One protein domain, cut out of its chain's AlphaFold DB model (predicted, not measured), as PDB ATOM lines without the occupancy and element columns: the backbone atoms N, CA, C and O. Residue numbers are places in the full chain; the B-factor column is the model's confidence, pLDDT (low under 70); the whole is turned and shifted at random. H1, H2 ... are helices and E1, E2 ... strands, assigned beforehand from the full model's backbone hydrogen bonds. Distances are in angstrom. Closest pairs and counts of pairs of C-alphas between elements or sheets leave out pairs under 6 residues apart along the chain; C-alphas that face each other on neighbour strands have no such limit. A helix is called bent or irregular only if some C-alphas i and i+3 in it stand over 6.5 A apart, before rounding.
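What this domain is: This is residues 2 to 125 of the 126 residues of an uncharacterized protein of Fusarium oxysporum f. sp. narcissi (UniProt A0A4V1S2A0). With little regular structure, a small antiparallel sheet, E1 - E2 - E3, and two packed helices sit among long loops. The printed part has 124 residues, under half in named elements, ordered H1, E1, E2, H2, E3; class mixed. It is compact, radius of gyration of the C-alphas 14.7 A, spanning 42 by 30 by 29 A.

Where its parts are: H1, residues 2 to 15, 19.9 A, begins at C-alpha (310.112, 240.435, 358.169). E1 is residues 63 to 66, E2 84 to 87. H2, 92 to 104, 18.0 A, is only just irregular: C-alphas 93 and 96 are 6.9 A apart. E3, 113 to 117, ends at C-alpha (312.843, 247.621, 379.675).

How they stand to each other: H1 and H2 touch at a steep tilt of 46 degrees, closest at C-alphas of Leu 5 and Pro 92, 5.5 A. H2 only grazes the sheet. Within hydrogen-bond range are N 63 and O 87 in hairpin E1 and E2, and N 84 and O 117 between E2 and E3, both 2.9 A. So is every O i to N i+4 pair in H1, and 6 of 9 in H2.

The domain as a whole: Links H1 to E1 and E1 to E2 are long. Residues 29 to 34 stand free. Residues 27 to 43 and 56 to 59 have pLDDT under 70.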
ATOM      1  N   ALA A   2     311.208 240.391 357.194       83.69
ATOM      2  CA  ALA A   2     310.112 240.435 358.169       83.69
ATOM      3  C   ALA A   2     309.037 239.328 358.015       83.69
ATOM      4  O   ALA A   2     308.792 238.666 359.014       83.69
ATOM      5  N   PRO A   3     308.484 239.027 356.816       90.31
ATOM      6  CA  PRO A   3     307.521 237.925 356.682       90.31
ATOM      7  C   PRO A   3     308.108 236.553 357.032       90.31
ATOM      8  O   PRO A   3     307.442 235.740 357.650       90.31
ATOM      9  N   VAL A   4     309.380 236.318 356.692       92.94
ATOM     10  CA  VAL A   4     310.065 235.052 357.007       92.94
ATOM     11  C   VAL A   4     310.272 234.917 358.513       92.94
ATOM     12  O   VAL A   4     309.996 233.869 359.073       92.94
ATOM     13  N   LEU A   5     310.718 235.986 359.181       93.75
ATOM     14  CA  LEU A   5     310.846 235.985 360.638       93.75
ATOM     15  C   LEU A   5     309.492 235.785 361.318       93.75
ATOM     16  O   LEU A   5     309.433 235.061 362.301       93.75
ATOM     17  N   GLN A   6     308.426 236.402 360.804       95.75
ATOM     18  CA  GLN A   6     307.083 236.201 361.336       95.75
ATOM     19  C   GLN A   6     306.690 234.725 361.286       95.75
ATOM     20  O   GLN A   6     306.397 234.170 362.337       95.75
ATOM     21  N   THR A   7     306.749 234.098 360.107       96.50
ATOM     22  CA  THR A   7     306.404 232.679 359.943       96.50
ATOM     23  C   THR A   7     307.238 231.789 360.859       96.50
ATOM     24  O   THR A   7     306.685 230.964 361.568       96.50
ATOM     25  N   GLU A   8     308.551 232.013 360.942       97.50
ATOM     26  CA  GLU A   8     309.403 231.231 361.846       97.50
ATOM     27  C   GLU A   8     309.020 231.413 363.320       97.50
ATOM     28  O   GLU A   8     309.068 230.458 364.089       97.50
ATOM     29  N   PHE A   9     308.656 232.624 363.758       97.94
ATOM     30  CA  PHE A   9     308.217 232.826 365.141       97.94
ATOM     31  C   PHE A   9     306.886 232.129 365.407       97.94
ATOM     32  O   PHE A   9     306.763 231.484 366.443       97.94
ATOM     33  N   GLU A  10     305.922 232.250 364.494       97.75
ATOM     34  CA  GLU A  10     304.619 231.584 364.592       97.75
ATOM     35  C   GLU A  10     304.815 230.060 364.686       97.75
ATOM     36  O   GLU A  10     304.435 229.466 365.696       97.75
ATOM     37  N   ASP A  11     305.554 229.460 363.747       97.75
ATOM     38  CA  ASP A  11     305.835 228.021 363.715       97.75
ATOM     39  C   ASP A  11     306.521 227.532 365.003       97.75
ATOM     40  O   ASP A  11     306.120 226.534 365.607       97.75
ATOM     41  N   LYS A  12     307.574 228.226 365.464       98.00
ATOM     42  CA  LYS A  12     308.322 227.807 366.661       98.00
ATOM     43  C   LYS A  12     307.524 227.996 367.948       98.00
ATOM     44  O   LYS A  12     307.712 227.214 368.875       98.00
ATOM     45  N   LEU A  13     306.650 228.996 368.025       96.88
ATOM     46  CA  LEU A  13     305.763 229.183 369.173       96.88
ATOM     47  C   LEU A  13     304.699 228.081 369.231       96.88
ATOM     48  O   LEU A  13     304.493 227.500 370.297       96.88
ATOM     49  N   GLU A  14     304.082 227.737 368.099       95.81
ATOM     50  CA  GLU A  14     303.115 226.635 368.020       95.81
ATOM     51  C   GLU A  14     303.747 225.290 368.401       95.81
ATOM     52  O   GLU A  14     303.167 224.525 369.175       95.81
ATOM     53  N   MET A  15     304.968 225.019 367.921       95.75
ATOM     54  CA  MET A  15     305.722 223.809 368.278       95.75
ATOM     55  C   MET A  15     305.980 223.680 369.785       95.75
ATOM     56  O   MET A  15     306.045 222.563 370.297       95.75
ATOM     57  N   GLU A  16     306.118 224.801 370.494       94.38
ATOM     58  CA  GLU A  16     306.333 224.849 371.946       94.38
ATOM     59  C   GLU A  16     305.009 224.962 372.735       94.38
ATOM     60  O   GLU A  16     305.012 225.155 373.950       94.38
ATOM     61  N   GLY A  17     303.861 224.808 372.061       92.00
ATOM     62  CA  GLY A  17     302.542 224.694 372.684       92.00
ATOM     63  C   GLY A  17     301.802 226.014 372.908       92.00
ATOM     64  O   GLY A  17     300.760 226.006 373.571       92.00
ATOM     65  N   PHE A  18     302.297 227.129 372.364       92.81
ATOM     66  CA  PHE A  18     301.564 228.394 372.387       92.81
ATOM     67  C   PHE A  18     300.386 228.361 371.415       92.81
ATOM     68  O   PHE A  18     300.468 227.801 370.324       92.81
ATOM     69  N   ASP A  19     299.296 229.018 371.799       93.12
ATOM     70  CA  ASP A  19     298.195 229.323 370.889       93.12
ATOM     71  C   ASP A  19     298.485 230.653 370.175       93.12
ATOM     72  O   ASP A  19     298.438 231.730 370.787       93.12
ATOM     73  N   VAL A  20     298.885 230.584 368.903       94.25
ATOM     74  CA  VAL A  20     299.254 231.762 368.113       94.25
ATOM     75  C   VAL A  20     297.994 232.417 367.559       94.25
ATOM     76  O   VAL A  20     297.301 231.894 366.691       94.25
ATOM     77  N   LEU A  21     297.683 233.605 368.075       92.44
ATOM     78  CA  LEU A  21     296.476 234.334 367.715       92.44
ATOM     79  C   LEU A  21     296.747 235.342 366.593       92.44
ATOM     80  O   LEU A  21     297.658 236.171 366.671       92.44
ATOM     81  N   HIS A  22     295.860 235.378 365.602       90.56
ATOM     82  CA  HIS A  22     295.937 236.322 364.486       90.56
ATOM     83  C   HIS A  22     294.866 237.419 364.569       90.56
ATOM     84  O   HIS A  22     293.937 237.366 365.379       90.56
ATOM     85  N   GLY A  23     295.023 238.454 363.743       85.94
ATOM     86  CA  GLY A  23     294.080 239.571 363.657       85.94
ATOM     87  C   GLY A  23     294.190 240.598 364.794       85.94
ATOM     88  O   GLY A  23     295.049 240.485 365.672       85.94
ATOM     89  N   PRO A  24     293.348 241.645 364.762       79.88
ATOM     90  CA  PRO A  24     293.347 242.687 365.779       79.88
ATOM     91  C   PRO A  24     292.855 242.146 367.123       79.88
ATOM     92  O   PRO A  24     291.970 241.292 367.186       79.88
ATOM     93  N   VAL A  25     293.396 242.696 368.210       79.19
ATOM     94  CA  VAL A  25     292.841 242.469 369.545       79.19
ATOM     95  C   VAL A  25     291.498 243.191 369.625       79.19
ATOM     96  O   VAL A  25     291.441 244.410 369.462       79.19
ATOM     97  N   GLN A  26     290.423 242.440 369.857       72.50
ATOM     98  CA  GLN A  26     289.113 243.017 370.134       72.50
ATOM     99  C   GLN A  26     289.128 243.571 371.557       72.50
ATOM    100  O   GLN A  26     289.380 242.835 372.505       72.50
ATOM    101  N   VAL A  27     288.902 244.875 371.698       65.94
ATOM    102  CA  VAL A  27     288.900 245.563 372.992       65.94
ATOM    103  C   VAL A  27     287.534 246.152 373.273       65.94
ATOM    104  O   VAL A  27     287.058 247.022 372.544       65.94
ATOM    105  N   ASN A  28     286.936 245.730 374.385       65.62
ATOM    106  CA  ASN A  28     285.793 246.422 374.954       65.62
ATOM    107  C   ASN A  28     286.286 247.723 375.598       65.62
ATOM    108  O   ASN A  28     286.869 247.722 376.676       65.62
ATOM    109  N   LEU A  29     286.032 248.851 374.931       63.31
ATOM    110  CA  LEU A  29     286.417 250.209 375.354       63.31
ATOM    111  C   LEU A  29     285.781 250.674 376.687       63.31
ATOM    112  O   LEU A  29     286.004 251.813 377.100       63.31
ATOM    113  N   GLY A  30     284.977 249.826 377.339       64.81
ATOM    114  CA  GLY A  30     284.252 250.124 378.575       64.81
ATOM    115  C   GLY A  30     285.126 250.169 379.831       64.81
ATOM    116  O   GLY A  30     284.844 250.985 380.703       64.81
ATOM    117  N   ASP A  31     286.213 249.390 379.893       53.25
ATOM    118  CA  ASP A  31     287.083 249.316 381.072       53.25
ATOM    119  C   ASP A  31     288.534 249.692 380.751       53.25
ATOM    120  O   ASP A  31     289.218 249.116 379.903       53.25
ATOM    121  N   LYS A  32     289.005 250.734 381.439       60.97
ATOM    122  CA  LYS A  32     290.331 251.333 381.277       60.97
ATOM    123  C   LYS A  32     291.353 250.582 382.132       60.97
ATOM    124  O   LYS A  32     291.220 250.604 383.349       60.97
ATOM    125  N   GLN A  33     292.400 250.033 381.502       57.53
ATOM    126  CA  GLN A  33     293.825 250.164 381.900       57.53
ATOM    127  C   GLN A  33     294.766 249.273 381.058       57.53
ATOM    128  O   GLN A  33     295.922 249.646 380.867       57.53
ATOM    129  N   ARG A  34     294.297 248.142 380.501       59.84
ATOM    130  CA  ARG A  34     295.086 247.248 379.625       59.84
ATOM    131  C   ARG A  34     294.256 246.699 378.465       59.84
ATOM    132  O   ARG A  34     293.104 246.333 378.647       59.84
ATOM    133  N   ILE A  35     294.873 246.618 377.287       66.38
ATOM    134  CA  ILE A  35     294.322 245.926 376.116       66.38
ATOM    135  C   ILE A  35     294.459 244.420 376.376       66.38
ATOM    136  O   ILE A  35     295.561 243.885 376.286       66.38
ATOM    137  N   GLN A  36     293.363 243.762 376.751       63.66
ATOM    138  CA  GLN A  36     293.286 242.303 376.856       63.66
ATOM    139  C   GLN A  36     292.500 241.758 375.665       63.66
ATOM    140  O   GLN A  36     291.492 242.340 375.271       63.66
ATOM    141  N   GLY A  37     292.994 240.670 375.074       64.44
ATOM    142  CA  GLY A  37     292.249 239.906 374.077       64.44
ATOM    143  C   GLY A  37     291.488 238.758 374.722       64.44
ATOM    144  O   GLY A  37     291.797 238.358 375.841       64.44
ATOM    145  N   GLU A  38     290.521 238.209 373.996       63.47
ATOM    146  CA  GLU A  38     289.893 236.944 374.369       63.47
ATOM    147  C   GLU A  38     290.919 235.808 374.235       63.47
ATOM    148  O   GLU A  38     291.571 235.669 373.196       63.47
ATOM    149  N   THR A  39     291.074 235.013 375.291       61.19
ATOM    150  CA  THR A  39     291.919 233.814 375.317       61.19
ATOM    151  C   THR A  39     291.061 232.607 375.675       61.19
ATOM    152  O   THR A  39     290.239 232.691 376.589       61.19
ATOM    153  N   GLY A  40     291.249 231.481 374.980       58.72
ATOM    154  CA  GLY A  40     290.629 230.211 375.367       58.72
ATOM    155  C   GLY A  40     291.153 229.705 376.716       58.72
ATOM    156  O   GLY A  40     292.251 230.065 377.141       58.72
ATOM    157  N   GLU A  41     290.377 228.868 377.408       55.94
ATOM    158  CA  GLU A  41     290.800 228.286 378.686       55.94
ATOM    159  C   GLU A  41     292.050 227.402 378.509       55.94
ATOM    160  O   GLU A  41     292.052 226.438 377.744       55.94
ATOM    161  N   GLY A  42     293.117 227.708 379.259       63.50
ATOM    162  CA  GLY A  42     294.201 226.761 379.547       63.50
ATOM    163  C   GLY A  42     295.435 226.767 378.637       63.50
ATOM    164  O   GLY A  42     296.301 225.917 378.842       63.50
ATOM    165  N   LYS A  43     295.578 227.693 377.675       68.81
ATOM    166  CA  LYS A  43     296.803 227.815 376.853       68.81
ATOM    167  C   LYS A  43     297.427 229.204 376.929       68.81
ATOM    168  O   LYS A  43     296.732 230.210 376.822       68.81
ATOM    169  N   THR A  44     298.754 229.257 377.058       86.88
ATOM    170  CA  THR A  44     299.507 230.505 376.897       86.88
ATOM    171  C   THR A  44     299.422 230.938 375.436       86.88
ATOM    172  O   THR A  44     299.769 230.182 374.531       86.88
ATOM    173  N   THR A  45     298.945 232.154 375.197       91.44
ATOM    174  CA  THR A  45     298.766 232.688 373.844       91.44
ATOM    175  C   THR A  45     299.949 233.553 373.431       91.44
ATOM    176  O   THR A  45     300.520 234.252 374.270       91.44
ATOM    177  N   ALA A  46     300.256 233.598 372.139       93.62
ATOM    178  CA  ALA A  46     301.232 234.528 371.582       93.62
ATOM    179  C   ALA A  46     300.673 235.249 370.352       93.62
ATOM    180  O   ALA A  46     299.762 234.770 369.683       93.62
ATOM    181  N   ARG A  47     301.219 236.429 370.051       94.62
ATOM    182  CA  ARG A  47     300.919 237.177 368.826       94.62
ATOM    183  C   ARG A  47     302.217 237.675 368.219       94.62
ATOM    184  O   ARG A  47     303.032 238.271 368.922       94.62
ATOM    185  N   VAL A  48     302.374 237.485 366.915       95.88
ATOM    186  CA  VAL A  48     303.518 237.995 366.158       95.88
ATOM    187  C   VAL A  48     303.028 239.122 365.257       95.88
ATOM    188  O   VAL A  48     302.125 238.949 364.444       95.88
ATOM    189  N   GLY A  49     303.580 240.317 365.458       93.62
ATOM    190  CA  GLY A  49     303.187 241.523 364.736       93.62
ATOM    191  C   GLY A  49     304.326 242.066 363.886       93.62
ATOM    192  O   GLY A  49     305.480 242.084 364.313       93.62
ATOM    193  N   LEU A  50     303.993 242.565 362.697       92.62
ATOM    194  CA  LEU A  50     304.930 243.311 361.867       92.62
ATOM    195  C   LEU A  50     304.852 244.801 362.196       92.62
ATOM    196  O   LEU A  50     303.773 245.382 362.280       92.62
ATOM    197  N   ILE A  51     306.014 245.430 362.328       88.38
ATOM    198  CA  ILE A  51     306.144 246.883 362.436       88.38
ATOM    199  C   ILE A  51     306.820 247.426 361.182       88.38
ATOM    200  O   ILE A  51     307.627 246.739 360.554       88.38
ATOM    201  N   SER A  52     306.501 248.667 360.816       84.12
ATOM    202  CA  SER A  52     307.058 249.304 359.619       84.12
ATOM    203  C   SER A  52     308.571 249.476 359.727       84.12
ATOM    204  O   SER A  52     309.310 249.069 358.833       84.12
ATOM    205  N   HIS A  53     309.037 250.076 360.822       81.12
ATOM    206  CA  HIS A  53     310.449 250.330 361.053       81.12
ATOM    207  C   HIS A  53     310.716 250.727 362.507       81.12
ATOM    208  O   HIS A  53     309.943 251.473 363.106       81.12
ATOM    209  N   ILE A  54     311.848 250.280 363.053       79.50
ATOM    210  CA  ILE A  54     312.381 250.772 364.322       79.50
ATOM    211  C   ILE A  54     313.910 250.802 364.277       79.50
ATOM    212  O   ILE A  54     314.546 249.895 363.738       79.50
ATOM    213  N   GLY A  55     314.499 251.842 364.870       72.06
ATOM    214  CA  GLY A  55     315.949 252.023 364.932       72.06
ATOM    215  C   GLY A  55     316.547 252.561 363.630       72.06
ATOM    216  O   GLY A  55     315.854 253.142 362.806       72.06
ATOM    217  N   GLY A  56     317.864 252.435 363.467       65.31
ATOM    218  CA  GLY A  56     318.566 252.822 362.239       65.31
ATOM    219  C   GLY A  56     318.727 251.642 361.278       65.31
ATOM    220  O   GLY A  56     318.953 250.511 361.706       65.31
ATOM    221  N   HIS A  57     318.720 251.921 359.972       56.34
ATOM    222  CA  HIS A  57     318.760 250.950 358.862       56.34
ATOM    223  C   HIS A  57     320.035 250.080 358.774       56.34
ATOM    224  O   HIS A  57     320.215 249.343 357.808       56.34
ATOM    225  N   LYS A  58     320.947 250.141 359.751       58.69
ATOM    226  CA  LYS A  58     322.204 249.379 359.708       58.69
ATOM    227  C   LYS A  58     322.035 247.913 360.134       58.69
ATOM    228  O   LYS A  58     322.932 247.113 359.889       58.69
ATOM    229  N   PHE A  59     320.905 247.544 360.745       56.59
ATOM    230  CA  PHE A  59     320.701 246.205 361.306       56.59
ATOM    231  C   PHE A  59     319.343 245.631 360.876       56.59
ATOM    232  O   PHE A  59     318.307 245.970 361.441       56.59
ATOM    233  N   ALA A  60     319.347 244.782 359.846       74.31
ATOM    234  CA  ALA A  60     318.168 244.026 359.426       74.31
ATOM    235  C   ALA A  60     317.812 242.958 360.484       74.31
ATOM    236  O   ALA A  60     318.707 242.414 361.125       74.31
ATOM    237  N   GLY A  61     316.520 242.681 360.688       88.19
ATOM    238  CA  GLY A  61     316.044 241.692 361.671       88.19
ATOM    239  C   GLY A  61     315.901 242.241 363.094       88.19
ATOM    240  O   GLY A  61     316.497 241.697 364.020       88.19
ATOM    241  N   ASN A  62     315.161 243.343 363.270       92.12
ATOM    242  CA  ASN A  62     314.764 243.827 364.596       92.12
ATOM    243  C   ASN A  62     313.570 243.022 365.112       92.12
ATOM    244  O   ASN A  62     312.584 242.868 364.393       92.12
ATOM    245  N   VAL A  63     313.653 242.565 366.358       94.44
ATOM    246  CA  VAL A  63     312.590 241.823 367.046       94.44
ATOM    247  C   VAL A  63     312.434 242.407 368.441       94.44
ATOM    248  O   VAL A  63     313.423 242.561 369.154       94.44
ATOM    249  N   ILE A  64     311.205 242.739 368.827       95.56
ATOM    250  CA  ILE A  64     310.882 243.206 370.176       95.56
ATOM    251  C   ILE A  64     309.909 242.205 370.781       95.56
ATOM    252  O   ILE A  64     308.877 241.914 370.181       95.56
ATOM    253  N   ILE A  65     310.248 241.689 371.954       97.50
ATOM    254  CA  ILE A  65     309.455 240.701 372.679       97.50
ATOM    255  C   ILE A  65     308.924 241.375 373.932       97.50
ATOM    256  O   ILE A  65     309.709 241.832 374.760       97.50
ATOM    257  N   TYR A  66     307.603 241.423 374.071       96.31
ATOM    258  CA  TYR A  66     306.942 241.872 375.292       96.31
ATOM    259  C   TYR A  66     306.390 240.659 376.026       96.31
ATOM    260  O   TYR A  66     305.609 239.899 375.454       96.31
ATOM    261  N   LEU A  67     306.789 240.491 377.284       95.31
ATOM    262  CA  LEU A  67     306.302 239.414 378.136       95.31
ATOM    263  C   LEU A  67     305.307 239.986 379.156       95.31
ATOM    264  O   LEU A  67     305.642 240.953 379.846       95.31
ATOM    265  N   PRO A  68     304.091 239.427 379.277       92.25
ATOM    266  CA  PRO A  68     303.108 239.900 380.247       92.25
ATOM    267  C   PRO A  68     303.642 239.852 381.695       92.25
ATOM    268  O   PRO A  68     304.378 238.926 382.039       92.25
ATOM    269  N   PRO A  69     303.295 240.818 382.567       91.50
ATOM    270  CA  PRO A  69     303.708 240.814 383.980       91.50
ATOM    271  C   PRO A  69     303.191 239.628 384.796       91.50
ATOM    272  O   PRO A  69     303.752 239.301 385.834       91.50
ATOM    273  N   ASP A  70     302.108 239.013 384.343       90.19
ATOM    274  CA  ASP A  70     301.463 237.841 384.924       90.19
ATOM    275  C   ASP A  70     301.893 236.525 384.255       90.19
ATOM    276  O   ASP A  70     301.375 235.466 384.611       90.19
ATOM    277  N   LEU A  71     302.850 236.567 383.316       90.88
ATOM    278  CA  LEU A  71     303.393 235.368 382.683       90.88
ATOM    279  C   LEU A  71     304.109 234.488 383.718       90.88
ATOM    280  O   LEU A  71     304.951 234.960 384.488       90.88
ATOM    281  N   LYS A  72     303.804 233.190 383.694       89.88
ATOM    282  CA  LYS A  72     304.368 232.177 384.592       89.88
ATOM    283  C   LYS A  72     305.037 231.049 383.816       89.88
ATOM    284  O   LYS A  72     304.647 230.753 382.688       89.88
ATOM    285  N   ILE A  73     306.009 230.402 384.453       84.88
ATOM    286  CA  ILE A  73     306.576 229.120 384.027       84.88
ATOM    287  C   ILE A  73     306.231 228.104 385.118       84.88
ATOM    288  O   ILE A  73     306.801 228.130 386.208       84.88
ATOM    289  N   GLY A  74     305.271 227.221 384.836       83.81
ATOM    290  CA  GLY A  74     304.661 226.398 385.881       83.81
ATOM    291  C   GLY A  74     303.943 227.284 386.903       83.81
ATOM    292  O   GLY A  74     303.123 228.120 386.523       83.81
ATOM    293  N   ASP A  75     304.282 227.129 388.181       85.56
ATOM    294  CA  ASP A  75     303.695 227.918 389.273       85.56
ATOM    295  C   ASP A  75     304.482 229.199 389.602       85.56
ATOM    296  O   ASP A  75     303.970 230.076 390.303       85.56
ATOM    297  N   GLU A  76     305.699 229.338 389.071       90.56
ATOM    298  CA  GLU A  76     306.604 230.448 389.367       90.56
ATOM    299  C   GLU A  76     306.463 231.595 388.349       90.56
ATOM    300  O   GLU A  76     306.170 231.357 387.169       90.56
ATOM    301  N   PRO A  77     306.695 232.856 388.758       92.44
ATOM    302  CA  PRO A  77     306.762 233.980 387.830       92.44
ATOM    303  C   PRO A  77     307.852 233.776 386.772       92.44
ATOM    304  O   PRO A  77     308.969 233.358 387.079       92.44
ATOM    305  N   HIS A  78     307.551 234.118 385.519       95.38
ATOM    306  CA  HIS A  78     308.551 234.093 384.458       95.38
ATOM    307  C   HIS A  78     309.685 235.098 384.785       95.38
ATOM    308  O   HIS A  78     309.381 236.245 385.119       95.38
ATOM    309  N   PRO A  79     310.983 234.751 384.646       96.12
ATOM    310  CA  PRO A  79     312.092 235.646 385.017       96.12
ATOM    311  C   PRO A  79     312.081 237.011 384.312       96.12
ATOM    312  O   PRO A  79     312.530 238.010 384.861       96.12
ATOM    313  N   LEU A  80     311.552 237.046 383.087       96.56
ATOM    314  CA  LEU A  80     311.351 238.262 382.289       96.56
ATOM    315  C   LEU A  80     309.896 238.773 382.298       96.56
ATOM    316  O   LEU A  80     309.519 239.524 381.401       96.56
ATOM    317  N   ALA A  81     309.053 238.349 383.244       95.62
ATOM    318  CA  ALA A  81     307.675 238.828 383.340       95.62
ATOM    319  C   ALA A  81     307.643 240.364 383.409       95.62
ATOM    320  O   ALA A  81     308.372 240.988 384.177       95.62
ATOM    321  N   GLY A  82     306.822 240.984 382.561       95.06
ATOM    322  CA  GLY A  82     306.699 242.440 382.462       95.06
ATOM    323  C   GLY A  82     307.851 243.142 381.745       95.06
ATOM    324  O   GLY A  82     307.825 244.366 381.632       95.06
ATOM    325  N   CYS A  83     308.838 242.402 381.236       97.19
ATOM    326  CA  CYS A  83     309.957 242.972 380.499       97.19
ATOM    327  C   CYS A  83     309.646 243.119 379.002       97.19
ATOM    328  O   CYS A  83     308.866 242.367 378.410       97.19
ATOM    329  N   GLY A  84     310.325 244.079 378.374       97.38
ATOM    330  CA  GLY A  84     310.402 244.231 376.924       97.38
ATOM    331  C   GLY A  84     311.843 244.050 376.459       97.38
ATOM    332  O   GLY A  84     312.709 244.820 376.864       97.38
ATOM    333  N   ILE A  85     312.118 243.057 375.616       97.69
ATOM    334  CA  ILE A  85     313.470 242.723 375.145       97.69
ATOM    335  C   ILE A  85     313.599 243.066 373.664       97.69
ATOM    336  O   ILE A  85     312.778 242.634 372.858       97.69
ATOM    337  N   TRP A  86     314.635 243.820 373.291       95.19
ATOM    338  CA  TRP A  86     314.906 244.189 371.903       95.19
ATOM    339  C   TRP A  86     316.166 243.497 371.377       95.19
ATOM    340  O   TRP A  86     317.281 243.705 371.867       95.19
ATOM    341  N   TYR A  87     315.975 242.704 370.325       94.75
ATOM    342  CA  TYR A  87     317.020 242.068 369.537       94.75
ATOM    343  C   TYR A  87     317.195 242.738 368.174       94.75
ATOM    344  O   TYR A  87     316.248 243.250 367.575       94.75
ATOM    345  N   GLY A  88     318.417 242.682 367.647       92.62
ATOM    346  CA  GLY A  88     318.722 243.079 366.275       92.62
ATOM    347  C   GLY A  88     319.742 242.147 365.631       92.62
ATOM    348  O   GLY A  88     320.555 241.548 366.336       92.62
ATOM    349  N   ARG A  89     319.768 242.109 364.291       91.38
ATOM    350  CA  ARG A  89     320.525 241.121 363.489       91.38
ATOM    351  C   ARG A  89     319.987 239.694 363.641       91.38
ATOM    352  O   ARG A  89     320.762 238.746 363.603       91.38
ATOM    353  N   VAL A  90     318.678 239.558 363.846       93.56
ATOM    354  CA  VAL A  90     318.016 238.255 363.930       93.56
ATOM    355  C   VAL A  90     317.833 237.693 362.520       93.56
ATOM    356  O   VAL A  90     317.136 238.294 361.699       93.56
ATOM    357  N   ASP A  91     318.435 236.534 362.264       94.06
ATOM    358  CA  ASP A  91     318.158 235.700 361.096       94.06
ATOM    359  C   ASP A  91     317.114 234.619 361.440       94.06
ATOM    360  O   ASP A  91     317.001 234.228 362.604       94.06
ATOM    361  N   PRO A  92     316.408 234.047 360.444       95.06
ATOM    362  CA  PRO A  92     315.462 232.937 360.637       95.06
ATOM    363  C   PRO A  92     315.998 231.794 361.514       95.06
ATOM    364  O   PRO A  92     315.358 231.375 362.472       95.06
ATOM    365  N   LYS A  93     317.248 231.373 361.283       95.56
ATOM    366  CA  LYS A  93     317.921 230.317 362.064       95.56
ATOM    367  C   LYS A  93     318.056 230.617 363.564       95.56
ATOM    368  O   LYS A  93     318.337 229.713 364.341       95.56
ATOM    369  N   ASN A  94     317.944 231.881 363.970       96.69
ATOM    370  CA  ASN A  94     318.065 232.286 365.367       96.69
ATOM    371  C   ASN A  94     316.743 232.175 366.129       96.69
ATOM    372  O   ASN A  94     316.771 232.144 367.358       96.69
ATOM    373  N   VAL A  95     315.607 232.126 365.427       97.62
ATOM    374  CA  VAL A  95     314.271 232.223 366.026       97.62
ATOM    375  C   VAL A  95     314.029 231.114 367.042       97.62
ATOM    376  O   VAL A  95     313.632 231.402 368.166       97.62
ATOM    377  N   GLU A  96     314.369 229.871 366.706       97.81
ATOM    378  CA  GLU A  96     314.223 228.742 367.628       97.81
ATOM    379  C   GLU A  96     314.999 228.953 368.940       97.81
ATOM    380  O   GLU A  96     314.479 228.696 370.024       97.81
ATOM    381  N   GLY A  97     316.224 229.481 368.852       97.69
ATOM    382  CA  GLY A  97     317.024 229.815 370.028       97.69
ATOM    383  C   GLY A  97     316.401 230.937 370.857       97.69
ATOM    384  O   GLY A  97     316.387 230.854 372.079       97.69
ATOM    385  N   ILE A  98     315.836 231.960 370.211       98.19
ATOM    386  CA  ILE A  98     315.158 233.066 370.903       98.19
ATOM    387  C   ILE A  98     313.896 232.577 371.623       98.19
ATOM    388  O   ILE A  98     313.677 232.954 372.772       98.19
ATOM    389  N   VAL A  99     313.082 231.727 370.989       98.00
ATOM    390  CA  VAL A  99     311.886 231.150 371.625       98.00
ATOM    391  C   VAL A  99     312.291 230.326 372.850       98.00
ATOM    392  O   VAL A  99     311.800 230.569 373.951       98.00
ATOM    393  N   LYS A 100     313.255 229.414 372.694       97.38
ATOM    394  CA  LYS A 100     313.687 228.527 373.782       97.38
ATOM    395  C   LYS A 100     314.377 229.261 374.924       97.38
ATOM    396  O   LYS A 100     314.091 228.986 376.083       97.38
ATOM    397  N   GLU A 101     315.278 230.188 374.625       97.81
ATOM    398  CA  GLU A 101     316.015 230.900 375.667       97.81
ATOM    399  C   GLU A 101     315.181 232.020 376.278       97.81
ATOM    400  O   GLU A 101     315.019 232.068 377.492       97.81
ATOM    401  N   THR A 102     314.602 232.908 375.474       97.62
ATOM    402  CA  THR A 102     313.966 234.122 375.998       97.62
ATOM    403  C   THR A 102     312.531 233.907 376.435       97.62
ATOM    404  O   THR A 102     312.166 234.372 377.510       97.62
ATOM    405  N   ILE A 103     311.727 233.219 375.624       96.56
ATOM    406  CA  ILE A 103     310.284 233.091 375.868       96.56
ATOM    407  C   ILE A 103     309.980 231.939 376.831       96.56
ATOM    408  O   ILE A 103     309.068 232.058 377.640       96.56
ATOM    409  N   LEU A 104     310.732 230.837 376.757       95.00
ATOM    410  CA  LEU A 104     310.503 229.674 377.620       95.00
ATOM    411  C   LEU A 104     311.355 229.666 378.890       95.00
ATOM    412  O   LEU A 104     310.871 229.242 379.933       95.00
ATOM    413  N   ARG A 105     312.632 230.070 378.813       95.88
ATOM    414  CA  ARG A 105     313.575 229.977 379.949       95.88
ATOM    415  C   ARG A 105     313.807 231.303 380.671       95.88
ATOM    416  O   ARG A 105     314.336 231.292 381.777       95.88
ATOM    417  N   GLY A 106     313.444 232.435 380.070       95.69
ATOM    418  CA  GLY A 106     313.726 233.762 380.622       95.69
ATOM    419  C   GLY A 106     315.183 234.221 380.493       95.69
ATOM    420  O   GLY A 106     315.607 235.124 381.211       95.69
ATOM    421  N   ASN A 107     315.945 233.642 379.566       97.06
ATOM    422  CA  ASN A 107     317.330 233.999 379.273       97.06
ATOM    423  C   ASN A 107     317.432 234.979 378.095       97.06
ATOM    424  O   ASN A 107     316.782 234.824 377.056       97.06
ATOM    425  N   VAL A 108     318.318 235.968 378.210       97.00
ATOM    426  CA  VAL A 108     318.591 236.928 377.130       97.00
ATOM    427  C   VAL A 108     319.781 236.464 376.292       97.00
ATOM    428  O   VAL A 108     320.860 236.190 376.818       97.00
ATOM    429  N   VAL A 109     319.614 236.426 374.968       96.50
ATOM    430  CA  VAL A 109     320.690 236.079 374.029       96.50
ATOM    431  C   VAL A 109     321.582 237.303 373.797       96.50
ATOM    432  O   VAL A 109     321.291 238.151 372.948       96.50
ATOM    433  N   ALA A 110     322.664 237.401 374.573       94.62
ATOM    434  CA  ALA A 110     323.513 238.594 374.674       94.62
ATOM    435  C   ALA A 110     324.009 239.139 373.319       94.62
ATOM    436  O   ALA A 110     323.909 240.338 373.063       94.62
ATOM    437  N   ASP A 111     324.461 238.273 372.408       93.31
ATOM    438  CA  ASP A 111     325.038 238.676 371.112       93.31
ATOM    439  C   ASP A 111     324.074 239.502 370.234       93.31
ATOM    440  O   ASP A 111     324.477 240.391 369.464       93.31
ATOM    441  N   MET A 112     322.773 239.222 370.353       94.31
ATOM    442  CA  MET A 112     321.717 239.899 369.598       94.31
ATOM    443  C   MET A 112     321.072 241.047 370.375       94.31
ATOM    444  O   MET A 112     320.343 241.833 369.767       94.31
ATOM    445  N   PHE A 113     321.326 241.170 371.681       95.12
ATOM    446  CA  PHE A 113     320.678 242.152 372.549       95.12
ATOM    447  C   PHE A 113     321.036 243.591 372.145       95.12
ATOM    448  O   PHE A 113     322.186 243.924 371.834       95.12
ATOM    449  N   ARG A 114     320.021 244.460 372.102       93.06
ATOM    450  CA  ARG A 114     320.151 245.892 371.761       93.06
ATOM    451  C   ARG A 114     319.599 246.818 372.836       93.06
ATOM    452  O   ARG A 114     319.804 248.026 372.753       93.06
ATOM    453  N   GLY A 115     318.947 246.258 373.846       94.31
ATOM    454  CA  GLY A 115     318.368 246.980 374.963       94.31
ATOM    455  C   GLY A 115     317.036 246.371 375.371       94.31
ATOM    456  O   GLY A 115     316.535 245.433 374.752       94.31
ATOM    457  N   GLY A 116     316.449 246.922 376.419       95.56
ATOM    458  CA  GLY A 116     315.135 246.509 376.874       95.56
ATOM    459  C   GLY A 116     314.581 247.434 377.939       95.56
ATOM    460  O   GLY A 116     315.179 248.461 378.267       95.56
ATOM    461  N   ILE A 117     313.444 247.039 378.482       97.00
ATOM    462  CA  ILE A 117     312.843 247.621 379.675       97.00
ATOM    463  C   ILE A 117     312.554 246.500 380.667       97.00
ATOM    464  O   ILE A 117     312.142 245.413 380.255       97.00
ATOM    465  N   ASP A 118     312.794 246.753 381.948       95.56
ATOM    466  CA  ASP A 118     312.384 245.842 383.013       95.56
ATOM    467  C   ASP A 118     310.916 246.066 383.415       95.56
ATOM    468  O   ASP A 118     310.235 246.964 382.905       95.56
ATOM    469  N   ALA A 119     310.429 245.243 384.345       93.62
ATOM    470  CA  ALA A 119     309.071 245.325 384.879       93.62
ATOM    471  C   ALA A 119     308.762 246.655 385.597       93.62
ATOM    472  O   ALA A 119     307.595 247.009 385.758       93.62
ATOM    473  N   GLU A 120     309.788 247.406 386.012       94.69
ATOM    474  CA  GLU A 120     309.669 248.728 386.639       94.69
ATOM    475  C   GLU A 120     309.807 249.872 385.618       94.69
ATOM    476  O   GLU A 120     309.906 251.042 385.998       94.69
ATOM    477  N   HIS A 121     309.805 249.554 384.320       90.56
ATOM    478  CA  HIS A 121     309.991 250.490 383.210       90.56
ATOM    479  C   HIS A 121     311.363 251.183 383.185       90.56
ATOM    480  O   HIS A 121     311.528 252.223 382.538       90.56
ATOM    481  N   LYS A 122     312.375 250.615 383.849       95.81
ATOM    482  CA  LYS A 122     313.757 251.090 383.752       95.81
ATOM    483  C   LYS A 122     314.419 250.495 382.519       95.81
ATOM    484  O   LYS A 122     314.146 249.370 382.109       95.81
ATOM    485  N   MET A 123     315.312 251.269 381.909       94.94
ATOM    486  CA  MET A 123     316.037 250.820 380.723       94.94
ATOM    487  C   MET A 123     317.096 249.774 381.068       94.94
ATOM    488  O   MET A 123     317.985 250.028 381.877       94.94
ATOM    489  N   LEU A 124     317.057 248.654 380.351       92.31
ATOM    490  CA  LEU A 124     318.089 247.625 380.326       92.31
ATOM    491  C   LEU A 124     319.074 247.919 379.193       92.31
ATOM    492  O   LEU A 124     318.676 248.161 378.048       92.31
ATOM    493  N   ARG A 125     320.369 247.912 379.510       88.69
ATOM    494  CA  ARG A 125     321.470 248.200 378.582       88.69
ATOM    495  C   ARG A 125     322.649 247.277 378.892       88.69
ATOM    496  O   ARG A 125     322.775 246.832 380.031       88.69
TER     497      ARG A 125